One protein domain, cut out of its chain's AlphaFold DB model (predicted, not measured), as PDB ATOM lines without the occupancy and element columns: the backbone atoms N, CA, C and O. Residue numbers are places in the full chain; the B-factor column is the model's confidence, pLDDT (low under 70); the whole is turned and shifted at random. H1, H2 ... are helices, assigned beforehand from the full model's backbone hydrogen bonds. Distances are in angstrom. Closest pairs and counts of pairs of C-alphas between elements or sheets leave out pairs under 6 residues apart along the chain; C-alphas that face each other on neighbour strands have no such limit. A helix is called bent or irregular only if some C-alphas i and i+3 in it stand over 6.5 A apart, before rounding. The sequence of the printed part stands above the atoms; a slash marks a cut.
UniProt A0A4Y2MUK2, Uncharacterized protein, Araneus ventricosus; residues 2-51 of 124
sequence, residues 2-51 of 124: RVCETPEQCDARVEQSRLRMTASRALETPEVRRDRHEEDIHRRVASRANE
ATOM      1  N   ARG A   2     -43.896 -61.181  25.757       68.62
ATOM      2  CA  ARG A   2     -43.322 -59.987  25.090       68.62
ATOM      3  C   ARG A   2     -41.925 -60.344  24.557       68.62
ATOM      4  O   ARG A   2     -40.933 -59.767  24.972       68.62
ATOM      5  N   VAL A   3     -41.833 -61.432  23.795       67.62
ATOM      6  CA  VAL A   3     -40.541 -62.079  23.484       67.62
ATOM      7  C   VAL A   3     -39.993 -61.657  22.110       67.62
ATOM      8  O   VAL A   3     -38.825 -61.883  21.836       67.62
ATOM      9  N   CYS A   4     -40.795 -60.984  21.275       79.94
ATOM     10  CA  CYS A   4     -40.434 -60.682  19.881       79.94
ATOM     11  C   CYS A   4     -40.455 -59.185  19.528       79.94
ATOM     12  O   CYS A   4     -40.540 -58.848  18.352       79.94
ATOM     13  N   GLU A   5     -40.441 -58.286  20.512       84.94
ATOM     14  CA  GLU A   5     -40.374 -56.847  20.224       84.94
ATOM     15  C   GLU A   5     -38.938 -56.438  19.899       84.94
ATOM     16  O   GLU A   5     -38.007 -56.820  20.610       84.94
ATOM     17  N   THR A   6     -38.759 -55.636  18.848       90.19
ATOM     18  CA  THR A   6     -37.463 -55.001  18.570       90.19
ATOM     19  C   THR A   6     -37.191 -53.870  19.574       90.19
ATOM     20  O   THR A   6     -38.132 -53.385  20.221       90.19
ATOM     21  N   PRO A   7     -35.933 -53.414  19.728       90.88
ATOM     22  CA  PRO A   7     -35.616 -52.252  20.561       90.88
ATOM     23  C   PRO A   7     -36.440 -51.015  20.181       90.88
ATOM     24  O   PRO A   7     -37.023 -50.372  21.047       90.88
ATOM     25  N   GLU A   8     -36.611 -50.753  18.884       91.44
ATOM     26  CA  GLU A   8     -37.362 -49.595  18.384       91.44
ATOM     27  C   GLU A   8     -38.856 -49.700  18.717       91.44
ATOM     28  O   GLU A   8     -39.498 -48.710  19.067       91.44
ATOM     29  N   GLN A   9     -39.421 -50.908  18.649       91.12
ATOM     30  CA  GLN A   9     -40.805 -51.160  19.054       91.12
ATOM     31  C   GLN A   9     -40.982 -51.017  20.571       91.12
ATOM     32  O   GLN A   9     -42.002 -50.490  21.029       91.12
ATOM     33  N   CYS A  10     -39.993 -51.450  21.358       91.81
ATOM     34  CA  CYS A  10     -39.974 -51.236  22.800       91.81
ATOM     35  C   CYS A  10     -39.959 -49.742  23.139       91.81
ATOM     36  O   CYS A  10     -40.794 -49.306  23.935       91.81
ATOM     37  N   ASP A  11     -39.072 -48.974  22.509       94.12
ATOM     38  CA  ASP A  11     -38.914 -47.539  22.744       94.12
ATOM     39  C   ASP A  11     -40.162 -46.764  22.332       94.12
ATOM     40  O   ASP A  11     -40.696 -45.986  23.124       94.12
ATOM     41  N   ALA A  12     -40.705 -47.042  21.143       94.38
ATOM     42  CA  ALA A  12     -41.938 -46.417  20.670       94.38
ATOM     43  C   ALA A  12     -43.108 -46.665  21.634       94.38
ATOM     44  O   ALA A  12     -43.877 -45.752  21.943       94.38
ATOM     45  N   ARG A  13     -43.229 -47.885  22.172       94.00
ATOM     46  CA  ARG A  13     -44.258 -48.218  23.163       94.00
ATOM     47  C   ARG A  13     -44.026 -47.512  24.497       94.00
ATOM     48  O   ARG A  13     -44.988 -47.038  25.105       94.00
ATOM     49  N   VAL A  14     -42.787 -47.477  24.992       94.94
ATOM     50  CA  VAL A  14     -42.452 -46.779  26.245       94.94
ATOM     51  C   VAL A  14     -42.765 -45.295  26.103       94.94
ATOM     52  O   VAL A  14     -43.408 -44.731  26.988       94.94
ATOM     53  N   GLU A  15     -42.410 -44.691  24.974       96.75
ATOM     54  CA  GLU A  15     -42.687 -43.286  24.699       96.75
ATOM     55  C   GLU A  15     -44.190 -43.019  24.582       96.75
ATOM     56  O   GLU A  15     -44.708 -42.106  25.224       96.75
ATOM     57  N   GLN A  16     -44.937 -43.871  23.877       96.81
ATOM     58  CA  GLN A  16     -46.396 -43.768  23.816       96.81
ATOM     59  C   GLN A  16     -47.040 -43.883  25.207       96.81
ATOM     60  O   GLN A  16     -47.948 -43.120  25.546       96.81
ATOM     61  N   SER A  17     -46.566 -44.816  26.037       96.94
ATOM     62  CA  SER A  17     -47.024 -44.970  27.420       96.94
ATOM     63  C   SER A  17     -46.706 -43.725  28.253       96.94
ATOM     64  O   SER A  17     -47.566 -43.230  28.986       96.94
ATOM     65  N   ARG A  18     -45.503 -43.163  28.090       97.12
ATOM     66  CA  ARG A  18     -45.069 -41.929  28.752       97.12
ATOM     67  C   ARG A  18     -45.989 -40.765  28.397       97.12
ATOM     68  O   ARG A  18     -46.484 -40.119  29.315       97.12
ATOM     69  N   LEU A  19     -46.271 -40.566  27.105       97.69
ATOM     70  CA  LEU A  19     -47.166 -39.521  26.594       97.69
ATOM     71  C   LEU A  19     -48.598 -39.678  27.113       97.69
ATOM     72  O   LEU A  19     -49.222 -38.705  27.535       97.69
ATOM     73  N   ARG A  20     -49.119 -40.909  27.132       97.50
ATOM     74  CA  ARG A  20     -50.445 -41.189  27.693       97.50
ATOM     75  C   ARG A  20     -50.501 -40.831  29.177       97.50
ATOM     76  O   ARG A  20     -51.454 -40.198  29.618       97.50
ATOM     77  N   MET A  21     -49.482 -41.211  29.946       96.44
ATOM     78  CA  MET A  21     -49.418 -40.926  31.380       96.44
ATOM     79  C   MET A  21     -49.280 -39.430  31.675       96.44
ATOM     80  O   MET A  21     -49.931 -38.939  32.597       96.44
ATOM     81  N   THR A  22     -48.464 -38.688  30.921       97.12
ATOM     82  CA  THR A  22     -48.366 -37.228  31.076       97.12
ATOM     83  C   THR A  22     -49.672 -36.532  30.717       97.12
ATOM     84  O   THR A  22     -50.094 -35.658  31.472       97.12
ATOM     85  N   ALA A  23     -50.345 -36.945  29.640       97.00
ATOM     86  CA  ALA A  23     -51.646 -36.395  29.265       97.00
ATOM     87  C   ALA A  23     -52.705 -36.640  30.355       97.00
ATOM     88  O   ALA A  23     -53.381 -35.703  30.772       97.00
ATOM     89  N   SER A  24     -52.791 -37.865  30.889       95.94
ATOM     90  CA  SER A  24     -53.694 -38.176  32.004       95.94
ATOM     91  C   SER A  24     -53.391 -37.334  33.249       95.94
ATOM     92  O   SER A  24     -54.307 -36.783  33.850       95.94
ATOM     93  N   ARG A  25     -52.108 -37.177  33.612       95.56
ATOM     94  CA  ARG A  25     -51.681 -36.373  34.774       95.56
ATOM     95  C   ARG A  25     -51.997 -34.885  34.627       95.56
ATOM     96  O   ARG A  25     -52.283 -34.223  35.624       95.56
ATOM     97  N   ALA A  26     -51.944 -34.355  33.406       96.38
ATOM     98  CA  ALA A  26     -52.271 -32.957  33.129       96.38
ATOM     99  C   ALA A  26     -53.756 -32.645  33.375       96.38
ATOM    100  O   ALA A  26     -54.090 -31.524  33.748       96.38
ATOM    101  N   LEU A  27     -54.627 -33.646  33.214       96.75
ATOM    102  CA  LEU A  27     -56.071 -33.532  33.420       96.75
ATOM    103  C   LEU A  27     -56.521 -33.948  34.835       96.75
ATOM    104  O   LEU A  27     -57.716 -33.918  35.121       96.75
ATOM    105  N   GLU A  28     -55.599 -34.331  35.731       97.44
ATOM    106  CA  GLU A  28     -55.934 -34.707  37.112       97.44
ATOM    107  C   GLU A  28     -56.589 -33.540  37.869       97.44
ATOM    108  O   GLU A  28     -56.047 -32.426  37.938       97.44
ATOM    109  N   THR A  29     -57.710 -33.823  38.533       97.94
ATOM    110  CA  THR A  29     -58.274 -32.912  39.533       97.94
ATOM    111  C   THR A  29     -57.357 -32.838  40.762       97.94
ATOM    112  O   THR A  29     -56.530 -33.731  40.986       97.94
ATOM    113  N   PRO A  30     -57.450 -31.775  41.581       97.75
ATOM    114  CA  PRO A  30     -56.685 -31.671  42.822       97.75
ATOM    115  C   PRO A  30     -56.874 -32.864  43.768       97.75
ATOM    116  O   PRO A  30     -55.904 -33.290  44.387       97.75
ATOM    117  N   GLU A  31     -58.084 -33.417  43.850       97.81
ATOM    118  CA  GLU A  31     -58.432 -34.574  44.685       97.81
ATOM    119  C   GLU A  31     -57.681 -35.820  44.216       97.81
ATOM    120  O   GLU A  31     -56.887 -36.373  44.970       97.81
ATOM    121  N   VAL A  32     -57.814 -36.175  42.934       97.25
ATOM    122  CA  VAL A  32     -57.127 -37.337  42.346       97.25
ATOM    123  C   VAL A  32     -55.607 -37.199  42.461       97.25
ATOM    124  O   VAL A  32     -54.899 -38.170  42.730       97.25
ATOM    125  N   ARG A  33     -55.082 -35.978  42.296       97.12
ATOM    126  CA  ARG A  33     -53.652 -35.700  42.462       97.12
ATOM    127  C   ARG A  33     -53.183 -35.935  43.901       97.12
ATOM    128  O   ARG A  33     -52.060 -36.414  44.079       97.12
ATOM    129  N   ARG A  34     -53.995 -35.576  44.904       97.81
ATOM    130  CA  ARG A  34     -53.696 -35.826  46.324       97.81
ATOM    131  C   ARG A  34     -53.701 -37.319  46.619       97.81
ATOM    132  O   ARG A  34     -52.682 -37.811  47.092       97.81
ATOM    133  N   ASP A  35     -54.756 -38.028  46.234       97.69
ATOM    134  CA  ASP A  35     -54.890 -39.468  46.482       97.69
ATOM    135  C   ASP A  35     -53.722 -40.243  45.856       97.69
ATOM    136  O   ASP A  35     -53.039 -41.016  46.525       97.69
ATOM    137  N   ARG A  36     -53.378 -39.937  44.595       96.69
ATOM    138  CA  ARG A  36     -52.206 -40.532  43.935       96.69
ATOM    139  C   ARG A  36     -50.904 -40.225  44.681       96.69
ATOM    140  O   ARG A  36     -50.027 -41.081  44.772       96.69
ATOM    141  N   HIS A  37     -50.736 -39.003  45.187       97.38
ATOM    142  CA  HIS A  37     -49.541 -38.645  45.951       97.38
ATOM    143  C   HIS A  37     -49.465 -39.413  47.277       97.38
ATOM    144  O   HIS A  37     -48.384 -39.865  47.657       97.38
ATOM    145  N   GLU A  38     -50.595 -39.600  47.958       97.88
ATOM    146  CA  GLU A  38     -50.681 -40.421  49.165       97.88
ATOM    147  C   GLU A  38     -50.336 -41.881  48.868       97.88
ATOM    148  O   GLU A  38     -49.491 -42.456  49.559       97.88
ATOM    149  N   GLU A  39     -50.881 -42.469  47.805       97.69
ATOM    150  CA  GLU A  39     -50.518 -43.820  47.362       97.69
ATOM    151  C   GLU A  39     -49.019 -43.945  47.040       97.69
ATOM    152  O   GLU A  39     -48.362 -44.911  47.441       97.69
ATOM    153  N   ASP A  40     -48.444 -42.956  46.352       97.44
ATOM    154  CA  ASP A  40     -47.016 -42.916  46.028       97.44
ATOM    155  C   ASP A  40     -46.136 -42.802  47.286       97.44
ATOM    156  O   ASP A  40     -45.013 -43.321  47.305       97.44
ATOM    157  N   ILE A  41     -46.607 -42.121  48.337       97.38
ATOM    158  CA  ILE A  41     -45.935 -42.090  49.642       97.38
ATOM    159  C   ILE A  41     -46.001 -43.474  50.284       97.38
ATOM    160  O   ILE A  41     -44.952 -44.013  50.643       97.38
ATOM    161  N   HIS A  42     -47.191 -44.070  50.390       97.69
ATOM    162  CA  HIS A  42     -47.381 -45.383  51.012       97.69
ATOM    163  C   HIS A  42     -46.520 -46.451  50.334       97.69
ATOM    164  O   HIS A  42     -45.790 -47.184  51.003       97.69
ATOM    165  N   ARG A  43     -46.509 -46.476  48.996       97.25
ATOM    166  CA  ARG A  43     -45.670 -47.382  48.201       97.25
ATOM    167  C   ARG A  43     -44.182 -47.185  48.487       97.25
ATOM    168  O   ARG A  43     -43.451 -48.162  48.642       97.25
ATOM    169  N   ARG A  44     -43.718 -45.932  48.581       96.06
ATOM    170  CA  ARG A  44     -42.316 -45.618  48.901       96.06
ATOM    171  C   ARG A  44     -41.937 -46.039  50.315       96.06
ATOM    172  O   ARG A  44     -40.848 -46.571  50.503       96.06
ATOM    173  N   VAL A  45     -42.809 -45.819  51.296       97.12
ATOM    174  CA  VAL A  45     -42.581 -46.251  52.682       97.12
ATOM    175  C   VAL A  45     -42.520 -47.777  52.763       97.12
ATOM    176  O   VAL A  45     -41.568 -48.307  53.328       97.12
ATOM    177  N   ALA A  46     -43.459 -48.481  52.129       96.81
ATOM    178  CA  ALA A  46     -43.467 -49.942  52.085       96.81
ATOM    179  C   ALA A  46     -42.210 -50.509  51.404       96.81
ATOM    180  O   ALA A  46     -41.597 -51.444  51.912       96.81
ATOM    181  N   SER A  47     -41.770 -49.905  50.294       95.44
ATOM    182  CA  SER A  47     -40.511 -50.281  49.638       95.44
ATOM    183  C   SER A  47     -39.307 -50.098  50.563       95.44
ATOM    184  O   SER A  47     -38.445 -50.967  50.593       95.44
ATOM    185  N   ARG A  48     -39.256 -48.998  51.330       94.94
ATOM    186  CA  ARG A  48     -38.168 -48.720  52.284       94.94
ATOM    187  C   ARG A  48     -38.147 -49.690  53.459       94.94
ATOM    188  O   ARG A  48     -37.071 -50.027  53.933       94.94
ATOM    189  N   ALA A  49     -39.314 -50.124  53.930       96.12
ATOM    190  CA  ALA A  49     -39.416 -51.090  55.022       96.12
ATOM    191  C   ALA A  49     -38.806 -52.453  54.653       96.12
ATOM    192  O   ALA A  49     -38.301 -53.151  55.527       96.12
ATOM    193  N   ASN A  50     -38.811 -52.793  53.362       95.62
ATOM    194  CA  ASN A  50     -38.276 -54.045  52.831       95.62
ATOM    195  C   ASN A  50     -36.865 -53.897  52.221       95.62
ATOM    196  O   ASN A  50     -36.381 -54.839  51.595       95.62
ATOM    197  N   GLU A  51     -36.209 -52.736  52.362       96.56
ATOM    198  CA  GLU A  51     -34.842 -52.528  51.863       96.56
ATOM    199  C   GLU A  51     -33.852 -53.432  52.611       96.56
ATOM    200  O   GLU A  51     -33.834 -53.490  53.842       96.56
TER     201      GLU A  51
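AT A GLANCE: This is residues 2 to 51 of the 124 residues of an uncharacterized protein of Araneus ventricosus (UniProt A0A4Y2MUK2). Two long helices, H1 and H2, meet near their ends as an open V, with the tight link between them at the corner and little contact elsewhere. The arms H1 and H2 spread away from that corner, and residues 2 to 6 make a short hook before H1. The printed part has 50 residues with two named helices, H1 then H2, and no named strand; the class is all helix. The whole is extended, with a radius of gyration of the C-alphas of 15.5 A, and flat, its C-alphas spanning 36 by 33 by 11 A.

IN THESE COORDINATES: H1 and H2 are equally long by residues, with 20 each. H1 is residues 7 to 26, from C-alpha 7 at (-35.616, -52.252, 20.561) to C-alpha 26 at (-52.271, -32.957, 33.129), 28.4 A. H2 is residues 30 to 49, 28.7 A from first to last C-alpha, and ends with C-alpha 49 at (-39.416, -51.090, 55.022). Neither helix is bent.

HOW THE PARTS SIT: H1 and H2 are close but not clearly touching, with 1 pair of C-alphas within 8 A. Their closest C-alphas, those of Arg 25 and Arg 33, are 8.0 A apart. The helices run opposite ways at a steep tilt of 54 degrees, and their centres are 21.9 A apart. Residues 14 to 24 of H1 stand free, and so do residues 37 to 51, of which 37 to 49 belong to H2. In H1 and H2 every O i to N i+4 pair is within hydrogen-bond range.

THE WHOLE: The two C-alphas farthest apart are those of Cys 4 and Pro 30, at 40.4 A. The C-alphas of Arg 2 and Glu 51, the first and last printed residues, are 29.1 A apart. The printed part has no cut, and the link from H1 to H2, with 3 residues between them, is tight. The mean pLDDT of the printed part is 94.4; residues 2 to 3 are under 70.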